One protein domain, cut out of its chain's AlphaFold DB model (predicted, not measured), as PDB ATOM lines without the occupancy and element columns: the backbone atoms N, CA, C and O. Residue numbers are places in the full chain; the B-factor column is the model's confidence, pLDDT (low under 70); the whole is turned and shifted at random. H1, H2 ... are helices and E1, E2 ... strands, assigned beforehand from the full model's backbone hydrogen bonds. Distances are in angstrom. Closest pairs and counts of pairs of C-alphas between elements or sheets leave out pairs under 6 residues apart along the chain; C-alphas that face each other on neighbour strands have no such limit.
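Overview. This is residues 11 to 103 of the 119 residues of a protein of Rhipicephalus zambeziensis (UniProt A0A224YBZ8). A strongly twisted, curled sheet of four antiparallel strands has one helix, H2, lying over it, while the last two helices, H3 and H4, form an arm held away from the sheet. The E1-E2 hairpin at one end and the H3-H4 arm at the other reach out like two legs with a gap between them, and the short helix H1 follows the last strand. The printed part has 93 residues with four named strands and then four named helices, E1 E2 E3 E4 H1 H2 H3 H4; the sheet's order is E1 - E2 - E3 - E4, and the class is mixed, helices and strands. The whole is only just loose, close to compact, with a radius of gyration of the C-alphas of 15.0 A and spans of 42 by 34 by 23 A.

Along the chain. The sheet is made of E1, residues 11 to 14, from C-alpha 11 at (-41.273, 25.295, -13.668); E2, residues 21 to 29, 22.6 A long; E3, residues 35 to 42, 22.5 A; and E4, residues 51 to 56, 16.6 A, ending at C-alpha 56 at (-24.728, 29.999, -15.962). The helices are H1, residues 58 to 64, 10.2 A; H2, residues 69 to 79, 15.0 A; H3, residues 88 to 97, 15.1 A; and H4, residues 99 to 103, with C-alpha 103 at (-21.999, 44.573, -2.348).

Arrangement. The strands form a meander, each the antiparallel neighbour of the one before, and each successive pair is a hairpin. N 13 and O 22 are 3.0 A apart between E1 and E2, N 25 and O 39 are 2.8 A apart between E2 and E3, and N 38 and O 53 are 2.9 A apart between E3 and E4, each within hydrogen-bond range. H2 is on the sheet, making two layers, a helix on one face of a sheet, at a height over the sheet of 8.4 A. It lies over E3 and runs along the strands, at 4 degrees to E3 on the local plane; the closest C-alphas of E3 and H2 are those of Val 37 and Phe 75, 5.9 A apart. H1 is not on the sheet, and H1 and H3 are near each other. H3 and H4 are close but not clearly touching, with the C-alphas of Tyr 95 and Gln 102 closest at 6.4 A. Every O i to N i+4 pair is within hydrogen-bond range in H1 and H2; H3 has 5 of 6, and H4 has 0 of 1 but 2 of 2 O i to N i+3 pairs.

Size, cuts and confidence. The C-alphas farthest apart are those of Ser 45 and Lys 103, at 43.6 A. Residues 95 to 101, of which 95 to 97 belong to H3 and 99 to 101 to H4, stand free. The printed part has no cut, and no link is long. The mean pLDDT of the printed part is 85.4; residues 45 to 46 and 98 to 103 are under 70.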
ATOM      1  N   LEU A  11     -40.882  23.957 -14.108       83.44
ATOM      2  CA  LEU A  11     -41.273  25.295 -13.668       83.44
ATOM      3  C   LEU A  11     -42.213  25.889 -14.715       83.44
ATOM      4  O   LEU A  11     -42.022  25.680 -15.911       83.44
ATOM      5  N   VAL A  12     -43.220  26.642 -14.289       85.25
ATOM      6  CA  VAL A  12     -44.062  27.424 -15.199       85.25
ATOM      7  C   VAL A  12     -43.811  28.892 -14.912       85.25
ATOM      8  O   VAL A  12     -43.908  29.317 -13.765       85.25
ATOM      9  N   ALA A  13     -43.477  29.662 -15.945       84.88
ATOM     10  CA  ALA A  13     -43.348  31.108 -15.827       84.88
ATOM     11  C   ALA A  13     -44.182  31.816 -16.894       84.88
ATOM     12  O   ALA A  13     -44.233  31.398 -18.053       84.88
ATOM     13  N   SER A  14     -44.801  32.916 -16.489       84.31
ATOM     14  CA  SER A  14     -45.512  33.854 -17.348       84.31
ATOM     15  C   SER A  14     -45.063  35.272 -17.012       84.31
ATOM     16  O   SER A  14     -44.638  35.570 -15.893       84.31
ATOM     17  N   LYS A  15     -45.130  36.167 -17.997       81.62
ATOM     18  CA  LYS A  15     -44.947  37.597 -17.735       81.62
ATOM     19  C   LYS A  15     -46.213  38.117 -17.054       81.62
ATOM     20  O   LYS A  15     -47.309  37.831 -17.530       81.62
ATOM     21  N   SER A  16     -46.071  38.902 -15.984       82.25
ATOM     22  CA  SER A  16     -47.225  39.542 -15.333       82.25
ATOM     23  C   SER A  16     -48.050  40.341 -16.354       82.25
ATOM     24  O   SER A  16     -47.485  41.061 -17.179       82.25
ATOM     25  N   GLY A  17     -49.371  40.147 -16.349       79.62
ATOM     26  CA  GLY A  17     -50.298  40.729 -17.329       79.62
ATOM     27  C   GLY A  17     -50.295  40.070 -18.718       79.62
ATOM     28  O   GLY A  17     -51.044  40.493 -19.593       79.62
ATOM     29  N   SER A  18     -49.486  39.030 -18.947       79.50
ATOM     30  CA  SER A  18     -49.476  38.268 -20.198       79.50
ATOM     31  C   SER A  18     -50.207  36.941 -20.046       79.50
ATOM     32  O   SER A  18     -50.039  36.226 -19.062       79.50
ATOM     33  N   LYS A  19     -50.955  36.564 -21.087       79.56
ATOM     34  CA  LYS A  19     -51.495  35.208 -21.224       79.56
ATOM     35  C   LYS A  19     -50.436  34.199 -21.669       79.56
ATOM     36  O   LYS A  19     -50.731  33.018 -21.667       79.56
ATOM     37  N   ALA A  20     -49.230  34.625 -22.057       81.94
ATOM     38  CA  ALA A  20     -48.168  33.713 -22.468       81.94
ATOM     39  C   ALA A  20     -47.521  33.042 -21.249       81.94
ATOM     40  O   ALA A  20     -46.987  33.712 -20.362       81.94
ATOM     41  N   SER A  21     -47.538  31.712 -21.235       86.81
ATOM     42  CA  SER A  21     -46.912  30.880 -20.217       86.81
ATOM     43  C   SER A  21     -46.015  29.844 -20.876       86.81
ATOM     44  O   SER A  21     -46.297  29.298 -21.950       86.81
ATOM     45  N   PHE A  22     -44.888  29.615 -20.220       89.56
ATOM     46  CA  PHE A  22     -43.836  28.742 -20.693       89.56
ATOM     47  C   PHE A  22     -43.510  27.733 -19.606       89.56
ATOM     48  O   PHE A  22     -43.332  28.087 -18.439       89.56
ATOM     49  N   LYS A  23     -43.415  26.473 -20.015       90.56
ATOM     50  CA  LYS A  23     -42.961  25.363 -19.195       90.56
ATOM     51  C   LYS A  23     -41.459  25.198 -19.386       90.56
ATOM     52  O   LYS A  23     -40.988  24.976 -20.499       90.56
ATOM     53  N   TYR A  24     -40.725  25.296 -18.294       92.81
ATOM     54  CA  TYR A  24     -39.284  25.144 -18.204       92.81
ATOM     55  C   TYR A  24     -38.998  23.755 -17.660       92.81
ATOM     56  O   TYR A  24     -39.327  23.456 -16.512       92.81
ATOM     57  N   HIS A  25     -38.393  22.919 -18.491       92.19
ATOM     58  CA  HIS A  25     -37.992  21.575 -18.136       92.19
ATOM     59  C   HIS A  25     -36.486  21.507 -17.887       92.19
ATOM     60  O   HIS A  25     -35.702  21.780 -18.796       92.19
ATOM     61  N   LEU A  26     -36.069  21.139 -16.675       91.94
ATOM     62  CA  LEU A  26     -34.650  20.997 -16.341       91.94
ATOM     63  C   LEU A  26     -34.088  19.727 -16.996       91.94
ATOM     64  O   LEU A  26     -34.541  18.625 -16.703       91.94
ATOM     65  N   ILE A  27     -33.125  19.887 -17.903       92.25
ATOM     66  CA  ILE A  27     -32.499  18.780 -18.640       92.25
ATOM     67  C   ILE A  27     -31.216  18.328 -17.951       92.25
ATOM     68  O   ILE A  27     -30.971  17.136 -17.796       92.25
ATOM     69  N   TYR A  28     -30.403  19.290 -17.523       91.81
ATOM     70  CA  TYR A  28     -29.154  19.036 -16.822       91.81
ATOM     71  C   TYR A  28     -28.907  20.126 -15.785       91.81
ATOM     72  O   TYR A  28     -29.188  21.301 -16.031       91.81
ATOM     73  N   LEU A  29     -28.354  19.733 -14.645       91.56
ATOM     74  CA  LEU A  29     -27.865  20.626 -13.607       91.56
ATOM     75  C   LEU A  29     -26.486  20.132 -13.189       91.56
ATOM     76  O   LEU A  29     -26.328  18.970 -12.817       91.56
ATOM     77  N   ASP A  30     -25.510  21.024 -13.265       91.19
ATOM     78  CA  ASP A  30     -24.155  20.760 -12.802       91.19
ATOM     79  C   ASP A  30     -24.126  20.489 -11.286       91.19
ATOM     80  O   ASP A  30     -24.945  21.039 -10.539       91.19
ATOM     81  N   SER A  31     -23.192  19.654 -10.818       88.56
ATOM     82  CA  SER A  31     -23.098  19.259  -9.403       88.56
ATOM     83  C   SER A  31     -22.910  20.454  -8.471       88.56
ATOM     84  O   SER A  31     -23.540  20.514  -7.413       88.56
ATOM     85  N   ASP A  32     -22.137  21.450  -8.908       89.12
ATOM     86  CA  ASP A  32     -21.865  22.674  -8.148       89.12
ATOM     87  C   ASP A  32     -22.974  23.716  -8.341       89.12
ATOM     88  O   ASP A  32     -22.912  24.844  -7.836       89.12
ATOM     89  N   LYS A  33     -24.020  23.353  -9.097       90.19
ATOM     90  CA  LYS A  33     -25.144  24.211  -9.479       90.19
ATOM     91  C   LYS A  33     -24.659  25.490 -10.168       90.19
ATOM     92  O   LYS A  33     -25.323  26.529 -10.106       90.19
ATOM     93  N   ALA A  34     -23.490  25.425 -10.808       91.50
ATOM     94  CA  ALA A  34     -22.865  26.537 -11.508       91.50
ATOM     95  C   ALA A  34     -23.566  26.834 -12.837       91.50
ATOM     96  O   ALA A  34     -23.612  27.987 -13.265       91.50
ATOM     97  N   CYS A  35     -24.143  25.817 -13.472       93.62
ATOM     98  CA  CYS A  35     -24.870  25.945 -14.724       93.62
ATOM     99  C   CYS A  35     -25.990  24.908 -14.849       93.62
ATOM    100  O   CYS A  35     -26.019  23.904 -14.138       93.62
ATOM    101  N   ALA A  36     -26.928  25.181 -15.752       94.19
ATOM    102  CA  ALA A  36     -28.066  24.323 -16.043       94.19
ATOM    103  C   ALA A  36     -28.449  24.403 -17.524       94.19
ATOM    104  O   ALA A  36     -28.379  25.473 -18.132       94.19
ATOM    105  N   VAL A  37     -28.913  23.283 -18.073       93.75
ATOM    106  CA  VAL A  37     -29.540  23.207 -19.397       93.75
ATOM    107  C   VAL A  37     -31.036  23.032 -19.198       93.75
ATOM    108  O   VAL A  37     -31.475  22.127 -18.487       93.75
ATOM    109  N   ILE A  38     -31.824  23.913 -19.805       95.00
ATOM    110  CA  ILE A  38     -33.275  23.965 -19.625       95.00
ATOM    111  C   ILE A  38     -33.943  23.958 -20.995       95.00
ATOM    112  O   ILE A  38     -33.535  24.694 -21.889       95.00
ATOM    113  N   ARG A  39     -34.996  23.158 -21.151       93.75
ATOM    114  CA  ARG A  39     -35.884  23.182 -22.313       93.75
ATOM    115  C   ARG A  39     -37.093  24.049 -22.009       93.75
ATOM    116  O   ARG A  39     -37.774  23.824 -21.015       93.75
ATOM    117  N   ILE A  40     -37.403  24.996 -22.876       92.94
ATOM    118  CA  ILE A  40     -38.521  25.917 -22.707       92.94
ATOM    119  C   ILE A  40     -39.562  25.593 -23.762       92.94
ATOM    120  O   ILE A  40     -39.270  25.563 -24.953       92.94
ATOM    121  N   SER A  41     -40.775  25.293 -23.310       91.81
ATOM    122  CA  SER A  41     -41.901  24.926 -24.165       91.81
ATOM    123  C   SER A  41     -43.065  25.887 -23.927       91.81
ATOM    124  O   SER A  41     -43.448  26.082 -22.771       91.81
ATOM    125  N   PRO A  42     -43.652  26.486 -24.973       90.88
ATOM    126  CA  PRO A  42     -44.889  27.243 -24.815       90.88
ATOM    127  C   PRO A  42     -46.014  26.302 -24.368       90.88
ATOM    128  O   PRO A  42     -46.105  25.173 -24.845       90.88
ATOM    129  N   MET A  43     -46.862  26.747 -23.439       85.06
ATOM    130  CA  MET A  43     -47.981  25.931 -22.940       85.06
ATOM    131  C   MET A  43     -49.265  26.067 -23.765       85.06
ATOM    132  O   MET A  43     -50.202  25.302 -23.565       85.06
ATOM    133  N   PHE A  44     -49.316  27.020 -24.692       80.44
ATOM    134  CA  PHE A  44     -50.457  27.223 -25.582       80.44
ATOM    135  C   PHE A  44     -50.148  26.697 -26.977       80.44
ATOM    136  O   PHE A  44     -48.977  26.524 -27.324       80.44
ATOM    137  N   SER A  45     -51.195  26.504 -27.787       68.56
ATOM    138  CA  SER A  45     -51.072  26.245 -29.226       68.56
ATOM    139  C   SER A  45     -50.453  27.464 -29.910       68.56
ATOM    140  O   SER A  45     -51.120  28.339 -30.456       68.56
ATOM    141  N   SER A  46     -49.140  27.577 -29.780       69.25
ATOM    142  CA  SER A  46     -48.331  28.597 -30.410       69.25
ATOM    143  C   SER A  46     -47.537  27.919 -31.514       69.25
ATOM    144  O   SER A  46     -47.028  26.814 -31.333       69.25
ATOM    145  N   LYS A  47     -47.360  28.611 -32.640       80.56
ATOM    146  CA  LYS A  47     -46.432  28.176 -33.695       80.56
ATOM    147  C   LYS A  47     -44.963  28.192 -33.234       80.56
ATOM    148  O   LYS A  47     -44.080  27.807 -33.997       80.56
ATOM    149  N   LEU A  48     -44.691  28.659 -32.013       85.88
ATOM    150  CA  LEU A  48     -43.356  28.735 -31.447       85.88
ATOM    151  C   LEU A  48     -42.881  27.328 -31.078       85.88
ATOM    152  O   LEU A  48     -43.506  26.617 -30.292       85.88
ATOM    153  N   LYS A  49     -41.757  26.921 -31.659       89.38
ATOM    154  CA  LYS A  49     -41.128  25.650 -31.313       89.38
ATOM    155  C   LYS A  49     -40.447  25.772 -29.946       89.38
ATOM    156  O   LYS A  49     -39.946  26.850 -29.626       89.38
ATOM    157  N   PRO A  50     -40.389  24.689 -29.154       91.38
ATOM    158  CA  PRO A  50     -39.563  24.659 -27.959       91.38
ATOM    159  C   PRO A  50     -38.106  24.991 -28.286       91.38
ATOM    160  O   PRO A  50     -37.607  24.618 -29.348       91.38
ATOM    161  N   TRP A  51     -37.423  25.640 -27.352       93.62
ATOM    162  CA  TRP A  51     -35.997  25.939 -27.456       93.62
ATOM    163  C   TRP A  51     -35.267  25.517 -26.187       93.62
ATOM    164  O   TRP A  51     -35.881  25.099 -25.204       93.62
ATOM    165  N   TYR A  52     -33.944  25.604 -26.224       95.06
ATOM    166  CA  TYR A  52     -33.084  25.263 -25.103       95.06
ATOM    167  C   TYR A  52     -32.285  26.485 -24.677       95.06
ATOM    168  O   TYR A  52     -31.891  27.305 -25.504       95.06
ATOM    169  N   GLU A  53     -32.017  26.577 -23.383       95.12
ATOM    170  CA  GLU A  53     -31.150  27.589 -22.800       95.12
ATOM    171  C   GLU A  53     -30.080  26.927 -21.942       95.12
ATOM    172  O   GLU A  53     -30.374  26.074 -21.101       95.12
ATOM    173  N   LEU A  54     -28.844  27.384 -22.124       94.44
ATOM    174  CA  LEU A  54     -27.752  27.164 -21.193       94.44
ATOM    175  C   LEU A  54     -27.661  28.370 -20.258       94.44
ATOM    176  O   LEU A  54     -27.306  29.472 -20.677       94.44
ATOM    177  N   ARG A  55     -27.982  28.168 -18.982       93.62
ATOM    178  CA  ARG A  55     -27.892  29.204 -17.948       93.62
ATOM    179  C   ARG A  55     -26.675  28.964 -17.076       93.62
ATOM    180  O   ARG A  55     -26.423  27.840 -16.656       93.62
ATOM    181  N   ILE A  56     -25.946  30.032 -16.775       91.94
ATOM    182  CA  ILE A  56     -24.728  29.999 -15.962       91.94
ATOM    183  C   ILE A  56     -24.903  30.986 -14.807       91.94
ATOM    184  O   ILE A  56     -25.394  32.100 -14.998       91.94
ATOM    185  N   ARG A  57     -24.514  30.589 -13.595       90.88
ATOM    186  CA  ARG A  57     -24.506  31.474 -12.432       90.88
ATOM    187  C   ARG A  57     -23.465  32.576 -12.597       90.88
ATOM    188  O   ARG A  57     -22.343  32.340 -13.042       90.88
ATOM    189  N   ASN A  58     -23.819  33.764 -12.116       87.69
ATOM    190  CA  ASN A  58     -22.985  34.961 -12.203       87.69
ATOM    191  C   ASN A  58     -21.565  34.748 -11.644       87.69
ATOM    192  O   ASN A  58     -20.592  35.116 -12.289       87.69
ATOM    193  N   TRP A  59     -21.433  34.105 -10.478       85.81
ATOM    194  CA  TRP A  59     -20.124  33.864  -9.851       85.81
ATOM    195  C   TRP A  59     -19.191  33.021 -10.737       85.81
ATOM    196  O   TRP A  59     -18.009  33.337 -10.866       85.81
ATOM    197  N   PHE A  60     -19.730  31.986 -11.392       89.81
ATOM    198  CA  PHE A  60     -18.961  31.101 -12.264       89.81
ATOM    199  C   PHE A  60     -18.504  31.863 -13.505       89.81
ATOM    200  O   PHE A  60     -17.332  31.832 -13.873       89.81
ATOM    201  N   LEU A  61     -19.419  32.630 -14.103       86.12
ATOM    202  CA  LEU A  61     -19.114  33.447 -15.268       86.12
ATOM    203  C   LEU A  61     -18.065  34.526 -14.970       86.12
ATOM    204  O   LEU A  61     -17.179  34.755 -15.788       86.12
ATOM    205  N   LEU A  62     -18.114  35.158 -13.796       85.19
ATOM    206  CA  LEU A  62     -17.118  36.149 -13.379       85.19
ATOM    207  C   LEU A  62     -15.733  35.538 -13.148       85.19
ATOM    208  O   LEU A  62     -14.728  36.190 -13.430       85.19
ATOM    209  N   THR A  63     -15.690  34.299 -12.658       86.38
ATOM    210  CA  THR A  63     -14.443  33.591 -12.342       86.38
ATOM    211  C   THR A  63     -13.776  33.052 -13.603       86.38
ATOM    212  O   THR A  63     -12.595  33.300 -13.834       86.38
ATOM    213  N   PHE A  64     -14.531  32.344 -14.445       86.06
ATOM    214  CA  PHE A  64     -13.977  31.580 -15.566       86.06
ATOM    215  C   PHE A  64     -14.179  32.240 -16.930       86.06
ATOM    216  O   PHE A  64     -13.484  31.887 -17.879       86.06
ATOM    217  N   ARG A  65     -15.118  33.189 -17.049       82.88
ATOM    218  CA  ARG A  65     -15.461  33.909 -18.294       82.88
ATOM    219  C   ARG A  65     -15.828  33.019 -19.485       82.88
ATOM    220  O   ARG A  65     -15.763  33.464 -20.626       82.88
ATOM    221  N   ARG A  66     -16.240  31.779 -19.227       83.19
ATOM    222  CA  ARG A  66     -16.673  30.807 -20.236       83.19
ATOM    223  C   ARG A  66     -17.710  29.838 -19.662       83.19
ATOM    224  O   ARG A  66     -17.790  29.718 -18.435       83.19
ATOM    225  N   PRO A  67     -18.487  29.143 -20.508       84.88
ATOM    226  CA  PRO A  67     -19.322  28.029 -20.079       84.88
ATOM    227  C   PRO A  67     -18.520  26.880 -19.456       84.88
ATOM    228  O   PRO A  67     -17.349  26.675 -19.769       84.88
ATOM    229  N   SER A  68     -19.170  26.115 -18.576       88.81
ATOM    230  CA  SER A  68     -18.649  24.810 -18.155       88.81
ATOM    231  C   SER A  68     -18.726  23.835 -19.329       88.81
ATOM    232  O   SER A  68     -19.783  23.729 -19.956       88.81
ATOM    233  N   LEU A  69     -17.643  23.090 -19.574       90.56
ATOM    234  CA  LEU A  69     -17.558  22.099 -20.654       90.56
ATOM    235  C   LEU A  69     -18.672  21.045 -20.563       90.56
ATOM    236  O   LEU A  69     -19.230  20.650 -21.582       90.56
ATOM    237  N   ASN A  70     -19.049  20.635 -19.347       90.50
ATOM    238  CA  ASN A  70     -20.117  19.653 -19.142       90.50
ATOM    239  C   ASN A  70     -21.477  20.212 -19.571       90.50
ATOM    240  O   ASN A  70     -22.206  19.587 -20.338       90.50
ATOM    241  N   CYS A  71     -21.815  21.415 -19.109       90.62
ATOM    242  CA  CYS A  71     -23.075  22.049 -19.479       90.62
ATOM    243  C   CYS A  71     -23.137  22.393 -20.971       90.62
ATOM    244  O   CYS A  71     -24.198  22.265 -21.574       90.62
ATOM    245  N   GLU A  72     -22.018  22.800 -21.569       92.44
ATOM    246  CA  GLU A  72     -21.912  23.032 -23.010       92.44
ATOM    247  C   GLU A  72     -22.111  21.734 -23.802       92.44
ATOM    248  O   GLU A  72     -22.899  21.711 -24.744       92.44
ATOM    249  N   HIS A  73     -21.496  20.628 -23.373       92.81
ATOM    250  CA  HIS A  73     -21.712  19.310 -23.970       92.81
ATOM    251  C   HIS A  73     -23.192  18.894 -23.925       92.81
ATOM    252  O   HIS A  73     -23.767  18.530 -24.953       92.81
ATOM    253  N   HIS A  74     -23.835  18.999 -22.758       92.94
ATOM    254  CA  HIS A  74     -25.260  18.693 -22.610       92.94
ATOM    255  C   HIS A  74     -26.149  19.628 -23.437       92.94
ATOM    256  O   HIS A  74     -27.125  19.175 -24.030       92.94
ATOM    257  N   PHE A  75     -25.812  20.915 -23.522       94.38
ATOM    258  CA  PHE A  75     -26.549  21.866 -24.347       94.38
ATOM    259  C   PHE A  75     -26.432  21.527 -25.836       94.38
ATOM    260  O   PHE A  75     -27.450  21.426 -26.515       94.38
ATOM    261  N   ASN A  76     -25.220  21.288 -26.337       93.62
ATOM    262  CA  ASN A  76     -24.977  20.988 -27.747       93.62
ATOM    263  C   ASN A  76     -25.636  19.673 -28.175       93.62
ATOM    264  O   ASN A  76     -26.156  19.578 -29.285       93.62
ATOM    265  N   ARG A  77     -25.693  18.681 -27.280       93.50
ATOM    266  CA  ARG A  77     -26.406  17.423 -27.522       93.50
ATOM    267  C   ARG A  77     -27.911  17.624 -27.746       93.50
ATOM    268  O   ARG A  77     -28.489  16.948 -28.591       93.50
ATOM    269  N   GLU A  78     -28.537  18.536 -27.008       92.44
ATOM    270  CA  GLU A  78     -29.997  18.720 -27.008       92.44
ATOM    271  C   GLU A  78     -30.460  19.804 -27.993       92.44
ATOM    272  O   GLU A  78     -31.424  19.621 -28.738       92.44
ATOM    273  N   ALA A  79     -29.753  20.934 -28.024       91.44
ATOM    274  CA  ALA A  79     -30.078  22.093 -28.848       91.44
ATOM    275  C   ALA A  79     -29.531  21.985 -30.277       91.44
ATOM    276  O   ALA A  79     -30.060  22.638 -31.178       91.44
ATOM    277  N   LYS A  80     -28.479  21.176 -30.488       88.69
ATOM    278  CA  LYS A  80     -27.637  21.083 -31.700       88.69
ATOM    279  C   LYS A  80     -26.864  22.361 -32.033       88.69
ATOM    280  O   LYS A  80     -25.695  22.288 -32.388       88.69
ATOM    281  N   GLN A  81     -27.503  23.520 -31.905       82.62
ATOM    282  CA  GLN A  81     -26.932  24.841 -32.124       82.62
ATOM    283  C   GLN A  81     -27.528  25.856 -31.142       82.62
ATOM    284  O   GLN A  81     -28.663  25.712 -30.684       82.62
ATOM    285  N   GLY A  82     -26.783  26.921 -30.857       85.38
ATOM    286  CA  GLY A  82     -27.238  28.032 -30.028       85.38
ATOM    287  C   GLY A  82     -26.530  29.329 -30.394       85.38
ATOM    288  O   GLY A  82     -25.587  29.333 -31.179       85.38
ATOM    289  N   HIS A  83     -26.994  30.435 -29.820       89.19
ATOM    290  CA  HIS A  83     -26.352  31.740 -29.946       89.19
ATOM    291  C   HIS A  83     -26.040  32.300 -28.558       89.19
ATOM    292  O   HIS A  83     -26.760  32.044 -27.590       89.19
ATOM    293  N   LEU A  84     -24.953  33.063 -28.455       88.06
ATOM    294  CA  LEU A  84     -24.554  33.699 -27.207       88.06
ATOM    295  C   LEU A  84     -25.457  34.909 -26.932       88.06
ATOM    296  O   LEU A  84     -25.451  35.870 -27.691       88.06
ATOM    297  N   ILE A  85     -26.225  34.856 -25.842       89.25
ATOM    298  CA  ILE A  85     -27.096  35.965 -25.407       89.25
ATOM    299  C   ILE A  85     -26.375  36.863 -24.394       89.25
ATOM    300  O   ILE A  85     -26.535  38.083 -24.392       89.25
ATOM    301  N   TYR A  86     -25.582  36.265 -23.502       86.44
ATOM    302  CA  TYR A  86     -24.907  36.997 -22.439       86.44
ATOM    303  C   TYR A  86     -23.527  37.479 -22.892       86.44
ATOM    304  O   TYR A  86     -22.612  36.681 -23.089       86.44
ATOM    305  N   HIS A  87     -23.353  38.795 -22.968       84.19
ATOM    306  CA  HIS A  87     -22.066  39.440 -23.220       84.19
ATOM    307  C   HIS A  87     -21.519  40.104 -21.949       84.19
ATOM    308  O   HIS A  87     -22.295  40.488 -21.073       84.19
ATOM    309  N   PRO A  88     -20.201  40.357 -21.846       80.12
ATOM    310  CA  PRO A  88     -19.624  41.076 -20.703       80.12
ATOM    311  C   PRO A  88     -20.278  42.440 -20.421       80.12
ATOM    312  O   PRO A  88     -20.309  42.898 -19.279       80.12
ATOM    313  N   ILE A  89     -20.842  43.093 -21.444       84.12
ATOM    314  CA  ILE A  89     -21.595  44.341 -21.282       84.12
ATOM    315  C   ILE A  89     -22.906  44.154 -20.499       84.12
ATOM    316  O   ILE A  89     -23.296  45.053 -19.755       84.12
ATOM    317  N   CYS A  90     -23.541  42.981 -20.574       85.19
ATOM    318  CA  CYS A  90     -24.753  42.655 -19.819       85.19
ATOM    319  C   CYS A  90     -24.506  42.738 -18.308       85.19
ATOM    320  O   CYS A  90     -25.366  43.219 -17.574       85.19
ATOM    321  N   GLN A  91     -23.304  42.376 -17.849       81.56
ATOM    322  CA  GLN A  91     -22.915  42.504 -16.446       81.56
ATOM    323  C   GLN A  91     -23.015  43.956 -15.958       81.56
ATOM    324  O   GLN A  91     -23.532  44.219 -14.872       81.56
ATOM    325  N   LYS A  92     -22.554  44.913 -16.776       80.12
ATOM    326  CA  LYS A  92     -22.612  46.344 -16.447       80.12
ATOM    327  C   LYS A  92     -24.055  46.838 -16.357       80.12
ATOM    328  O   LYS A  92     -24.360  47.647 -15.486       80.12
ATOM    329  N   ILE A  93     -24.934  46.350 -17.234       80.62
ATOM    330  CA  ILE A  93     -26.361  46.704 -17.237       80.62
ATOM    331  C   ILE A  93     -27.033  46.193 -15.958       80.62
ATOM    332  O   ILE A  93     -27.704  46.965 -15.278       80.62
ATOM    333  N   ILE A  94     -26.784  44.934 -15.583       76.56
ATOM    334  CA  ILE A  94     -27.332  44.332 -14.358       76.56
ATOM    335  C   ILE A  94     -26.892  45.125 -13.121       76.56
ATOM    336  O   ILE A  94     -27.723  45.464 -12.283       76.56
ATOM    337  N   TYR A  95     -25.612  45.502 -13.033       74.81
ATOM    338  CA  TYR A  95     -25.113  46.291 -11.902       74.81
ATOM    339  C   TYR A  95     -25.674  47.708 -11.826       74.81
ATOM    340  O   TYR A  95     -25.785  48.239 -10.723       74.81
ATOM    341  N   LYS A  96     -26.004  48.331 -12.962       75.25
ATOM    342  CA  LYS A  96     -26.670  49.642 -12.982       75.25
ATOM    343  C   LYS A  96     -28.135  49.536 -12.557       75.25
ATOM    344  O   LYS A  96     -28.608  50.402 -11.834       75.25
ATOM    345  N   ALA A  97     -28.835  48.483 -12.978       72.94
ATOM    346  CA  ALA A  97     -30.240  48.255 -12.637       72.94
ATOM    347  C   ALA A  97     -30.443  47.798 -11.180       72.94
ATOM    348  O   ALA A  97     -31.461  48.116 -10.569       72.94
ATOM    349  N   HIS A  98     -29.476  47.071 -10.609       68.06
ATOM    350  CA  HIS A  98     -29.563  46.500  -9.262       68.06
ATOM    351  C   HIS A  98     -28.301  46.788  -8.429       68.06
ATOM    352  O   HIS A  98     -27.488  45.888  -8.195       68.06
ATOM    353  N   PRO A  99     -28.134  48.021  -7.914       61.00
ATOM    354  CA  PRO A  99     -26.936  48.419  -7.165       61.00
ATOM    355  C   PRO A  99     -26.690  47.586  -5.894       61.00
ATOM    356  O   PRO A  99     -25.548  47.416  -5.480       61.00
ATOM    357  N   VAL A 100     -27.728  46.979  -5.305       61.72
ATOM    358  CA  VAL A 100     -27.601  46.102  -4.122       61.72
ATOM    359  C   VAL A 100     -26.744  44.857  -4.405       61.72
ATOM    360  O   VAL A 100     -26.030  44.392  -3.519       61.72
ATOM    361  N   GLN A 101     -26.728  44.354  -5.645       56.25
ATOM    362  CA  GLN A 101     -25.927  43.185  -6.039       56.25
ATOM    363  C   GLN A 101     -24.424  43.493  -6.171       56.25
ATOM    364  O   GLN A 101     -23.622  42.569  -6.297       56.25
ATOM    365  N   GLN A 102     -24.019  44.768  -6.112       52.53
ATOM    366  CA  GLN A 102     -22.606  45.164  -6.131       52.53
ATOM    367  C   GLN A 102     -21.884  44.831  -4.815       52.53
ATOM    368  O   GLN A 102     -20.679  44.600  -4.829       52.53
ATOM    369  N   LYS A 103     -22.602  44.766  -3.682       48.53
ATOM    370  CA  LYS A 103     -21.999  44.573  -2.348       48.53
ATOM    371  C   LYS A 103     -21.470  43.155  -2.084       48.53
ATOM    372  O   LYS A 103     -20.753  42.964  -1.111       48.53
TER     373      LYS A 103